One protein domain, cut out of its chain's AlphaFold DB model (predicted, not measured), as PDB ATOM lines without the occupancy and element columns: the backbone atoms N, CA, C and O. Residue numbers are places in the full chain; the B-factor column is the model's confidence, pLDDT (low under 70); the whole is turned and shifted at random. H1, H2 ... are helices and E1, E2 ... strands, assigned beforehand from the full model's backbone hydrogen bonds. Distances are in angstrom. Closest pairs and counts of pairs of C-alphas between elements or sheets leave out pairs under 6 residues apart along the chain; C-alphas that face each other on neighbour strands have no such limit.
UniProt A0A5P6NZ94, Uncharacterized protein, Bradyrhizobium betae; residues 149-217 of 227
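This is residues 149 to 217 of the 227 residues of an uncharacterized protein of Bradyrhizobium betae (UniProt A0A5P6NZ94). A strongly twisted three-stranded sheet has one long helix, H2, over one face, along the strands, in two layers; short H1 packs on H2, off the sheet. The 69 printed residues run H1, H2, E1, E2, E3; the sheet, E1 E2 E3, and the class are mixed. The whole is compact, radius of gyration of the C-alphas 12.3 A, yet elongated, 38 by 24 by 19 A.

E2, residues 190 to 197, forms an antiparallel hairpin with E1, residues 182 to 187; N 185 and O 192, 2.9 A, are within hydrogen-bond range. E3, residues 210 to 216, is parallel to E2, with N 213 and O 193 at 2.8 A. H2, residues 157 to 174, is on the sheet at height 8.8 A; its closest C-alphas to E1 are Ser 165 and Val 184, 6.3 A. H1, residues 149 to 153, touches H2, closest C-alphas Gln 151 and Arg 160, 5.9 A, with H2's residues 160 to 164 alone. In both helices every O i to N i+4 pair is within range.

H2 spans 26.0 A from C-alpha 157 (20.098, 47.856, 24.552); E2 spans 21.7 A, E3 18.4 A to C-alpha 216 (37.031, 24.004, 35.868).

The printed part has no cut; E2 to E3 is a long link. Residues 149 to 157 and 197 to 203 are among those under pLDDT 70.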
ATOM      1  N   LYS A 149      10.853  48.090  35.443       60.97
ATOM      2  CA  LYS A 149      11.460  49.434  35.450       60.97
ATOM      3  C   LYS A 149      12.836  49.410  34.790       60.97
ATOM      4  O   LYS A 149      13.087  50.217  33.905       60.97
ATOM      5  N   HIS A 150      13.671  48.426  35.117       59.47
ATOM      6  CA  HIS A 150      14.975  48.247  34.470       59.47
ATOM      7  C   HIS A 150      14.876  48.039  32.950       59.47
ATOM      8  O   HIS A 150      15.723  48.519  32.203       59.47
ATOM      9  N   GLN A 151      13.827  47.361  32.475       55.94
ATOM     10  CA  GLN A 151      13.580  47.199  31.039       55.94
ATOM     11  C   GLN A 151      13.159  48.506  30.346       55.94
ATOM     12  O   GLN A 151      13.526  48.715  29.188       55.94
ATOM     13  N   ARG A 152      12.404  49.366  31.045       56.28
ATOM     14  CA  ARG A 152      11.867  50.638  30.536       56.28
ATOM     15  C   ARG A 152      12.881  51.783  30.568       56.28
ATOM     16  O   ARG A 152      12.940  52.544  29.611       56.28
ATOM     17  N   ASP A 153      13.655  51.901  31.642       54.94
ATOM     18  CA  ASP A 153      14.546  53.050  31.880       54.94
ATOM     19  C   ASP A 153      15.861  52.965  31.098       54.94
ATOM     20  O   ASP A 153      16.588  53.946  30.963       54.94
ATOM     21  N   ALA A 154      16.168  51.791  30.561       61.62
ATOM     22  CA  ALA A 154      17.302  51.610  29.686       61.62
ATOM     23  C   ALA A 154      17.019  52.217  28.301       61.62
ATOM     24  O   ALA A 154      16.307  51.648  27.465       61.62
ATOM     25  N   ARG A 155      17.634  53.375  28.057       58.81
ATOM     26  CA  ARG A 155      17.589  54.163  26.818       58.81
ATOM     27  C   ARG A 155      18.274  53.446  25.661       58.81
ATOM     28  O   ARG A 155      18.010  53.749  24.500       58.81
ATOM     29  N   SER A 156      19.140  52.479  25.957       69.75
ATOM     30  CA  SER A 156      19.809  51.643  24.963       69.75
ATOM     31  C   SER A 156      19.752  50.157  25.323       69.75
ATOM     32  O   SER A 156      19.571  49.770  26.477       69.75
ATOM     33  N   ALA A 157      19.948  49.293  24.321       69.56
ATOM     34  CA  ALA A 157      20.098  47.856  24.552       69.56
ATOM     35  C   ALA A 157      21.250  47.549  25.525       69.56
ATOM     36  O   ALA A 157      21.144  46.623  26.322       69.56
ATOM     37  N   ARG A 158      22.312  48.365  25.515       75.31
ATOM     38  CA  ARG A 158      23.437  48.228  26.438       75.31
ATOM     39  C   ARG A 158      23.042  48.525  27.882       75.31
ATOM     40  O   ARG A 158      23.365  47.732  28.751       75.31
ATOM     41  N   GLU A 159      22.289  49.592  28.129       71.69
ATOM     42  CA  GLU A 159      21.807  49.917  29.481       71.69
ATOM     43  C   GLU A 159      20.875  48.823  30.034       71.69
ATOM     44  O   GLU A 159      20.913  48.522  31.227       71.69
ATOM     45  N   ARG A 160      20.095  48.151  29.166       68.69
ATOM     46  CA  ARG A 160      19.280  46.984  29.565       68.69
ATOM     47  C   ARG A 160      20.165  45.840  30.038       68.69
ATOM     48  O   ARG A 160      19.859  45.203  31.043       68.69
ATOM     49  N   LEU A 161      21.248  45.583  29.309       75.50
ATOM     50  CA  LEU A 161      22.215  44.544  29.648       75.50
ATOM     51  C   LEU A 161      22.997  44.910  30.917       75.50
ATOM     52  O   LEU A 161      23.223  44.041  31.747       75.50
ATOM     53  N   GLU A 162      23.335  46.183  31.133       77.31
ATOM     54  CA  GLU A 162      23.993  46.649  32.364       77.31
ATOM     55  C   GLU A 162      23.080  46.446  33.580       77.31
ATOM     56  O   GLU A 162      23.500  45.835  34.565       77.31
ATOM     57  N   ALA A 163      21.803  46.822  33.487       73.19
ATOM     58  CA  ALA A 163      20.835  46.569  34.551       73.19
ATOM     59  C   ALA A 163      20.627  45.064  34.811       73.19
ATOM     60  O   ALA A 163      20.633  44.620  35.962       73.19
ATOM     61  N   ALA A 164      20.501  44.261  33.752       75.62
ATOM     62  CA  ALA A 164      20.403  42.809  33.865       75.62
ATOM     63  C   ALA A 164      21.672  42.188  34.485       75.62
ATOM     64  O   ALA A 164      21.561  41.267  35.292       75.62
ATOM     65  N   SER A 165      22.862  42.732  34.202       83.31
ATOM     66  CA  SER A 165      24.127  42.268  34.789       83.31
ATOM     67  C   SER A 165      24.177  42.468  36.307       83.31
ATOM     68  O   SER A 165      24.657  41.593  37.027       83.31
ATOM     69  N   MET A 166      23.633  43.581  36.815       81.69
ATOM     70  CA  MET A 166      23.577  43.861  38.252       81.69
ATOM     71  C   MET A 166      22.630  42.903  38.976       81.69
ATOM     72  O   MET A 166      22.970  42.388  40.042       81.69
ATOM     73  N   LEU A 167      21.459  42.642  38.388       79.81
ATOM     74  CA  LEU A 167      20.482  41.702  38.942       79.81
ATOM     75  C   LEU A 167      21.040  40.276  38.954       79.81
ATOM     76  O   LEU A 167      20.961  39.597  39.976       79.81
ATOM     77  N   LEU A 168      21.696  39.867  37.868       81.38
ATOM     78  CA  LEU A 168      22.369  38.576  37.766       81.38
ATOM     79  C   LEU A 168      23.471  38.407  38.821       81.38
ATOM     80  O   LEU A 168      23.532  37.373  39.479       81.38
ATOM     81  N   CYS A 169      24.304  39.428  39.057       83.75
ATOM     82  CA  CYS A 169      25.298  39.384  40.135       83.75
ATOM     83  C   CYS A 169      24.656  39.115  41.506       83.75
ATOM     84  O   CYS A 169      25.178  38.317  42.284       83.75
ATOM     85  N   ALA A 170      23.519  39.755  41.800       82.25
ATOM     86  CA  ALA A 170      22.814  39.572  43.065       82.25
ATOM     87  C   ALA A 170      22.234  38.155  43.217       82.25
ATOM     88  O   ALA A 170      22.318  37.571  44.301       82.25
ATOM     89  N   GLU A 171      21.683  37.583  42.142       82.25
ATOM     90  CA  GLU A 171      21.211  36.193  42.130       82.25
ATOM     91  C   GLU A 171      22.357  35.199  42.346       82.25
ATOM     92  O   GLU A 171      22.211  34.262  43.133       82.25
ATOM     93  N   LEU A 172      23.519  35.435  41.728       83.12
ATOM     94  CA  LEU A 172      24.695  34.573  41.878       83.12
ATOM     95  C   LEU A 172      25.261  34.593  43.297       83.12
ATOM     96  O   LEU A 172      25.577  33.537  43.845       83.12
ATOM     97  N   TRP A 173      25.313  35.761  43.940       85.31
ATOM     98  CA  TRP A 173      25.685  35.843  45.355       85.31
ATOM     99  C   TRP A 173      24.693  35.103  46.251       85.31
ATOM    100  O   TRP A 173      25.096  34.397  47.171       85.31
ATOM    101  N   LYS A 174      23.392  35.209  45.965       81.69
ATOM    102  CA  LYS A 174      22.356  34.476  46.705       81.69
ATOM    103  C   LYS A 174      22.455  32.960  46.500       81.69
ATOM    104  O   LYS A 174      22.107  32.207  47.405       81.69
ATOM    105  N   ALA A 175      22.941  32.524  45.340       81.81
ATOM    106  CA  ALA A 175      23.234  31.127  45.037       81.81
ATOM    107  C   ALA A 175      24.548  30.620  45.669       81.81
ATOM    108  O   ALA A 175      24.864  29.442  45.535       81.81
ATOM    109  N   GLY A 176      25.290  31.479  46.380       84.25
ATOM    110  CA  GLY A 176      26.495  31.100  47.119       84.25
ATOM    111  C   GLY A 176      27.803  31.245  46.343       84.25
ATOM    112  O   GLY A 176      28.817  30.729  46.798       84.25
ATOM    113  N   LEU A 177      27.816  31.932  45.193       83.50
ATOM    114  CA  LEU A 177      29.071  32.253  44.513       83.50
ATOM    115  C   LEU A 177      29.790  33.396  45.241       83.50
ATOM    116  O   LEU A 177      29.243  34.489  45.409       83.50
ATOM    117  N   ASP A 178      31.045  33.165  45.622       84.69
ATOM    118  CA  ASP A 178      31.869  34.151  46.320       84.69
ATOM    119  C   ASP A 178      32.284  35.323  45.420       84.69
ATOM    120  O   ASP A 178      32.434  35.197  44.199       84.69
ATOM    121  N   ARG A 179      32.561  36.484  46.025       79.00
ATOM    122  CA  ARG A 179      33.166  37.613  45.302       79.00
ATOM    123  C   ARG A 179      34.522  37.200  44.720       79.00
ATOM    124  O   ARG A 179      35.410  36.776  45.447       79.00
ATOM    125  N   GLY A 180      34.682  37.367  43.406       82.88
ATOM    126  CA  GLY A 180      35.889  36.975  42.668       82.88
ATOM    127  C   GLY A 180      35.835  35.567  42.070       82.88
ATOM    128  O   GLY A 180      36.675  35.243  41.234       82.88
ATOM    129  N   SER A 181      34.827  34.761  42.423       82.12
ATOM    130  CA  SER A 181      34.564  33.482  41.748       82.12
ATOM    131  C   SER A 181      33.885  33.664  40.388       82.12
ATOM    132  O   SER A 181      33.872  32.741  39.584       82.12
ATOM    133  N   PHE A 182      33.363  34.854  40.077       86.19
ATOM    134  CA  PHE A 182      32.797  35.165  38.768       86.19
ATOM    135  C   PHE A 182      32.949  36.643  38.404       86.19
ATOM    136  O   PHE A 182      33.168  37.497  39.267       86.19
ATOM    137  N   TYR A 183      32.781  36.941  37.119       86.56
ATOM    138  CA  TYR A 183      32.534  38.285  36.616       86.56
ATOM    139  C   TYR A 183      31.545  38.243  35.444       86.56
ATOM    140  O   TYR A 183      31.481  37.268  34.695       86.56
ATOM    141  N   VAL A 184      30.757  39.307  35.299       85.19
ATOM    142  CA  VAL A 184      29.761  39.457  34.230       85.19
ATOM    143  C   VAL A 184      30.248  40.527  33.263       85.19
ATOM    144  O   VAL A 184      30.705  41.587  33.688       85.19
ATOM    145  N   THR A 185      30.166  40.258  31.963       87.38
ATOM    146  CA  THR A 185      30.520  41.222  30.913       87.38
ATOM    147  C   THR A 185      29.413  41.329  29.878       87.38
ATOM    148  O   THR A 185      28.554  40.453  29.776       87.38
ATOM    149  N   ILE A 186      29.450  42.410  29.100       83.50
ATOM    150  CA  ILE A 186      28.523  42.648  27.996       83.50
ATOM    151  C   ILE A 186      29.334  42.671  26.705       83.50
ATOM    152  O   ILE A 186      30.163  43.564  26.507       83.50
ATOM    153  N   GLY A 187      29.085  41.697  25.836       79.06
ATOM    154  CA  GLY A 187      29.757  41.512  24.553       79.06
ATOM    155  C   GLY A 187      28.721  41.214  23.477       79.06
ATOM    156  O   GLY A 187      27.696  40.617  23.765       79.06
ATOM    157  N   GLY A 188      28.901  41.719  22.255       78.12
ATOM    158  CA  GLY A 188      28.000  41.398  21.133       78.12
ATOM    159  C   GLY A 188      26.514  41.778  21.289       78.12
ATOM    160  O   GLY A 188      25.728  41.447  20.411       78.12
ATOM    161  N   GLY A 189      26.118  42.485  22.355       75.50
ATOM    162  CA  GLY A 189      24.705  42.721  22.687       75.50
ATOM    163  C   GLY A 189      24.086  41.659  23.604       75.50
ATOM    164  O   GLY A 189      22.870  41.648  23.775       75.50
ATOM    165  N   GLU A 190      24.907  40.810  24.219       78.69
ATOM    166  CA  GLU A 190      24.505  39.729  25.117       78.69
ATOM    167  C   GLU A 190      25.258  39.808  26.456       78.69
ATOM    168  O   GLU A 190      26.261  40.520  26.601       78.69
ATOM    169  N   LEU A 191      24.735  39.101  27.463       78.88
ATOM    170  CA  LEU A 191      25.392  38.917  28.754       78.88
ATOM    171  C   LEU A 191      26.247  37.653  28.729       78.88
ATOM    172  O   LEU A 191      25.739  36.559  28.488       78.88
ATOM    173  N   HIS A 192      27.518  37.806  29.083       78.81
ATOM    174  CA  HIS A 192      28.434  36.689  29.278       78.81
ATOM    175  C   HIS A 192      28.829  36.618  30.749       78.81
ATOM    176  O   HIS A 192      29.304  37.607  31.319       78.81
ATOM    177  N   VAL A 193      28.659  35.449  31.362       80.56
ATOM    178  CA  VAL A 193      29.132  35.187  32.725       80.56
ATOM    179  C   VAL A 193      30.350  34.290  32.658       80.56
ATOM    180  O   VAL A 193      30.287  33.179  32.138       80.56
ATOM    181  N   TYR A 194      31.446  34.768  33.231       81.81
ATOM    182  CA  TYR A 194      32.669  34.004  33.401       81.81
ATOM    183  C   TYR A 194      32.762  33.584  34.858       81.81
ATOM    184  O   TYR A 194      32.933  34.435  35.732       81.81
ATOM    185  N   ALA A 195      32.633  32.289  35.124       79.19
ATOM    186  CA  ALA A 195      32.654  31.746  36.475       79.19
ATOM    187  C   ALA A 195      33.766  30.704  36.638       79.19
ATOM    188  O   ALA A 195      34.028  29.878  35.761       79.19
ATOM    189  N   ARG A 196      34.413  30.745  37.797       74.06
ATOM    190  CA  ARG A 196      35.298  29.721  38.338       74.06
ATOM    191  C   ARG A 196      34.540  29.024  39.452       74.06
ATOM    192  O   ARG A 196      34.322  29.610  40.509       74.06
ATOM    193  N   CYS A 197      34.138  27.786  39.218       68.50
ATOM    194  CA  CYS A 197      33.487  26.983  40.242       68.50
ATOM    195  C   CYS A 197      33.953  25.532  40.146       68.50
ATOM    196  O   CYS A 197      34.373  25.078  39.080       68.50
ATOM    197  N   GLU A 198      33.821  24.805  41.247       65.56
ATOM    198  CA  GLU A 198      34.116  23.372  41.302       65.56
ATOM    199  C   GLU A 198      33.068  22.513  40.577       65.56
ATOM    200  O   GLU A 198      33.371  21.392  40.182       65.56
ATOM    201  N   ARG A 199      31.834  23.016  40.416       66.81
ATOM    202  CA  ARG A 199      30.691  22.269  39.863       66.81
ATOM    203  C   ARG A 199      29.929  23.083  38.816       66.81
ATOM    204  O   ARG A 199      28.936  23.731  39.159       66.81
ATOM    205  N   PRO A 200      30.382  23.088  37.551       64.81
ATOM    206  CA  PRO A 200      29.737  23.819  36.455       64.81
ATOM    207  C   PRO A 200      28.244  23.499  36.298       64.81
ATOM    208  O   PRO A 200      27.450  24.355  35.919       64.81
ATOM    209  N   GLU A 201      27.851  22.271  36.625       67.06
ATOM    210  CA  GLU A 201      26.480  21.770  36.588       67.06
ATOM    211  C   GLU A 201      25.569  22.345  37.683       67.06
ATOM    212  O   GLU A 201      24.350  22.214  37.597       67.06
ATOM    213  N   ALA A 202      26.139  22.985  38.707       66.00
ATOM    214  CA  ALA A 202      25.402  23.601  39.807       66.00
ATOM    215  C   ALA A 202      25.058  25.080  39.550       66.00
ATOM    216  O   ALA A 202      24.591  25.764  40.464       66.00
ATOM    217  N   MET A 203      25.290  25.591  38.334       69.56
ATOM    218  CA  MET A 203      24.973  26.980  38.007       69.56
ATOM    219  C   MET A 203      23.467  27.239  38.139       69.56
ATOM    220  O   MET A 203      22.658  26.476  37.601       69.56
ATOM    221  N   PRO A 204      23.061  28.306  38.852       71.56
ATOM    222  CA  PRO A 204      21.654  28.607  39.043       71.56
ATOM    223  C   PRO A 204      21.000  28.920  37.696       71.56
ATOM    224  O   PRO A 204      21.579  29.593  36.840       71.56
ATOM    225  N   SER A 205      19.761  28.459  37.514       70.00
ATOM    226  CA  SER A 205      18.957  28.867  36.367       70.00
ATOM    227  C   SER A 205      18.768  30.383  36.414       70.00
ATOM    228  O   SER A 205      18.251  30.907  37.400       70.00
ATOM    229  N   CYS A 206      19.172  31.073  35.356       65.88
ATOM    230  CA  CYS A 206      19.048  32.518  35.249       65.88
ATOM    231  C   CYS A 206      17.761  32.894  34.503       65.88
ATOM    232  O   CYS A 206      17.418  32.270  33.499       65.88
ATOM    233  N   ALA A 207      17.067  33.940  34.958       66.81
ATOM    234  CA  ALA A 207      15.916  34.499  34.242       66.81
ATOM    235  C   ALA A 207      16.308  35.251  32.950       66.81
ATOM    236  O   ALA A 207      15.435  35.636  32.170       66.81
ATOM    237  N   TYR A 208      17.605  35.476  32.726       65.38
ATOM    238  CA  TYR A 208      18.155  36.188  31.576       65.38
ATOM    239  C   TYR A 208      18.829  35.215  30.599       65.38
ATOM    240  O   TYR A 208      19.452  34.244  31.041       65.38
ATOM    241  N   PRO A 209      18.759  35.469  29.277       67.25
ATOM    242  CA  PRO A 209      19.588  34.753  28.316       67.25
ATOM    243  C   PRO A 209      21.053  35.103  28.592       67.25
ATOM    244  O   PRO A 209      21.467  36.254  28.450       67.25
ATOM    245  N   VAL A 210      21.811  34.114  29.057       71.75
ATOM    246  CA  VAL A 210      23.211  34.252  29.459       71.75
ATOM    247  C   VAL A 210      24.018  33.162  28.782       71.75
ATOM    248  O   VAL A 210      23.657  31.985  28.854       71.75
ATOM    249  N   GLU A 211      25.136  33.547  28.178       76.81
ATOM    250  CA  GLU A 211      26.158  32.594  27.769       76.81
ATOM    251  C   GLU A 211      27.128  32.355  28.933       76.81
ATOM    252  O   GLU A 211      27.726  33.286  29.484       76.81
ATOM    253  N   TRP A 212      27.265  31.089  29.322       75.38
ATOM    254  CA  TRP A 212      28.118  30.676  30.428       75.38
ATOM    255  C   TRP A 212      29.490  30.248  29.932       75.38
ATOM    256  O   TRP A 212      29.624  29.311  29.149       75.38
ATOM    257  N   HIS A 213      30.516  30.889  30.475       76.19
ATOM    258  CA  HIS A 213      31.914  30.546  30.266       76.19
ATOM    259  C   HIS A 213      32.464  30.003  31.585       76.19
ATOM    260  O   HIS A 213      32.839  30.769  32.476       76.19
ATOM    261  N   VAL A 214      32.463  28.677  31.748       73.69
ATOM    262  CA  VAL A 214      32.902  28.028  32.993       73.69
ATOM    263  C   VAL A 214      34.270  27.389  32.803       73.69
ATOM    264  O   VAL A 214      34.449  26.532  31.939       73.69
ATOM    265  N   ALA A 215      35.232  27.797  33.627       70.94
ATOM    266  CA  ALA A 215      36.527  27.135  33.717       70.94
ATOM    267  C   ALA A 215      36.554  26.241  34.961       70.94
ATOM    268  O   ALA A 215      36.327  26.721  36.075       70.94
ATOM    269  N   GLU A 216      36.846  24.954  34.771       64.38
ATOM    270  CA  GLU A 216      37.031  24.004  35.868       64.38
ATOM    271  C   GLU A 216      38.285  24.391  36.667       64.38
ATOM    272  O   GLU A 216      39.386  24.502  36.119       64.38
ATOM    273  N   VAL A 217      38.122  24.627  37.970       61.84
ATOM    274  CA  VAL A 217      39.253  24.869  38.869       61.84
ATOM    275  C   VAL A 217      39.647  23.539  39.491       61.84
ATOM    276  O   VAL A 217      38.917  22.995  40.314       61.84
TER     277      VAL A 217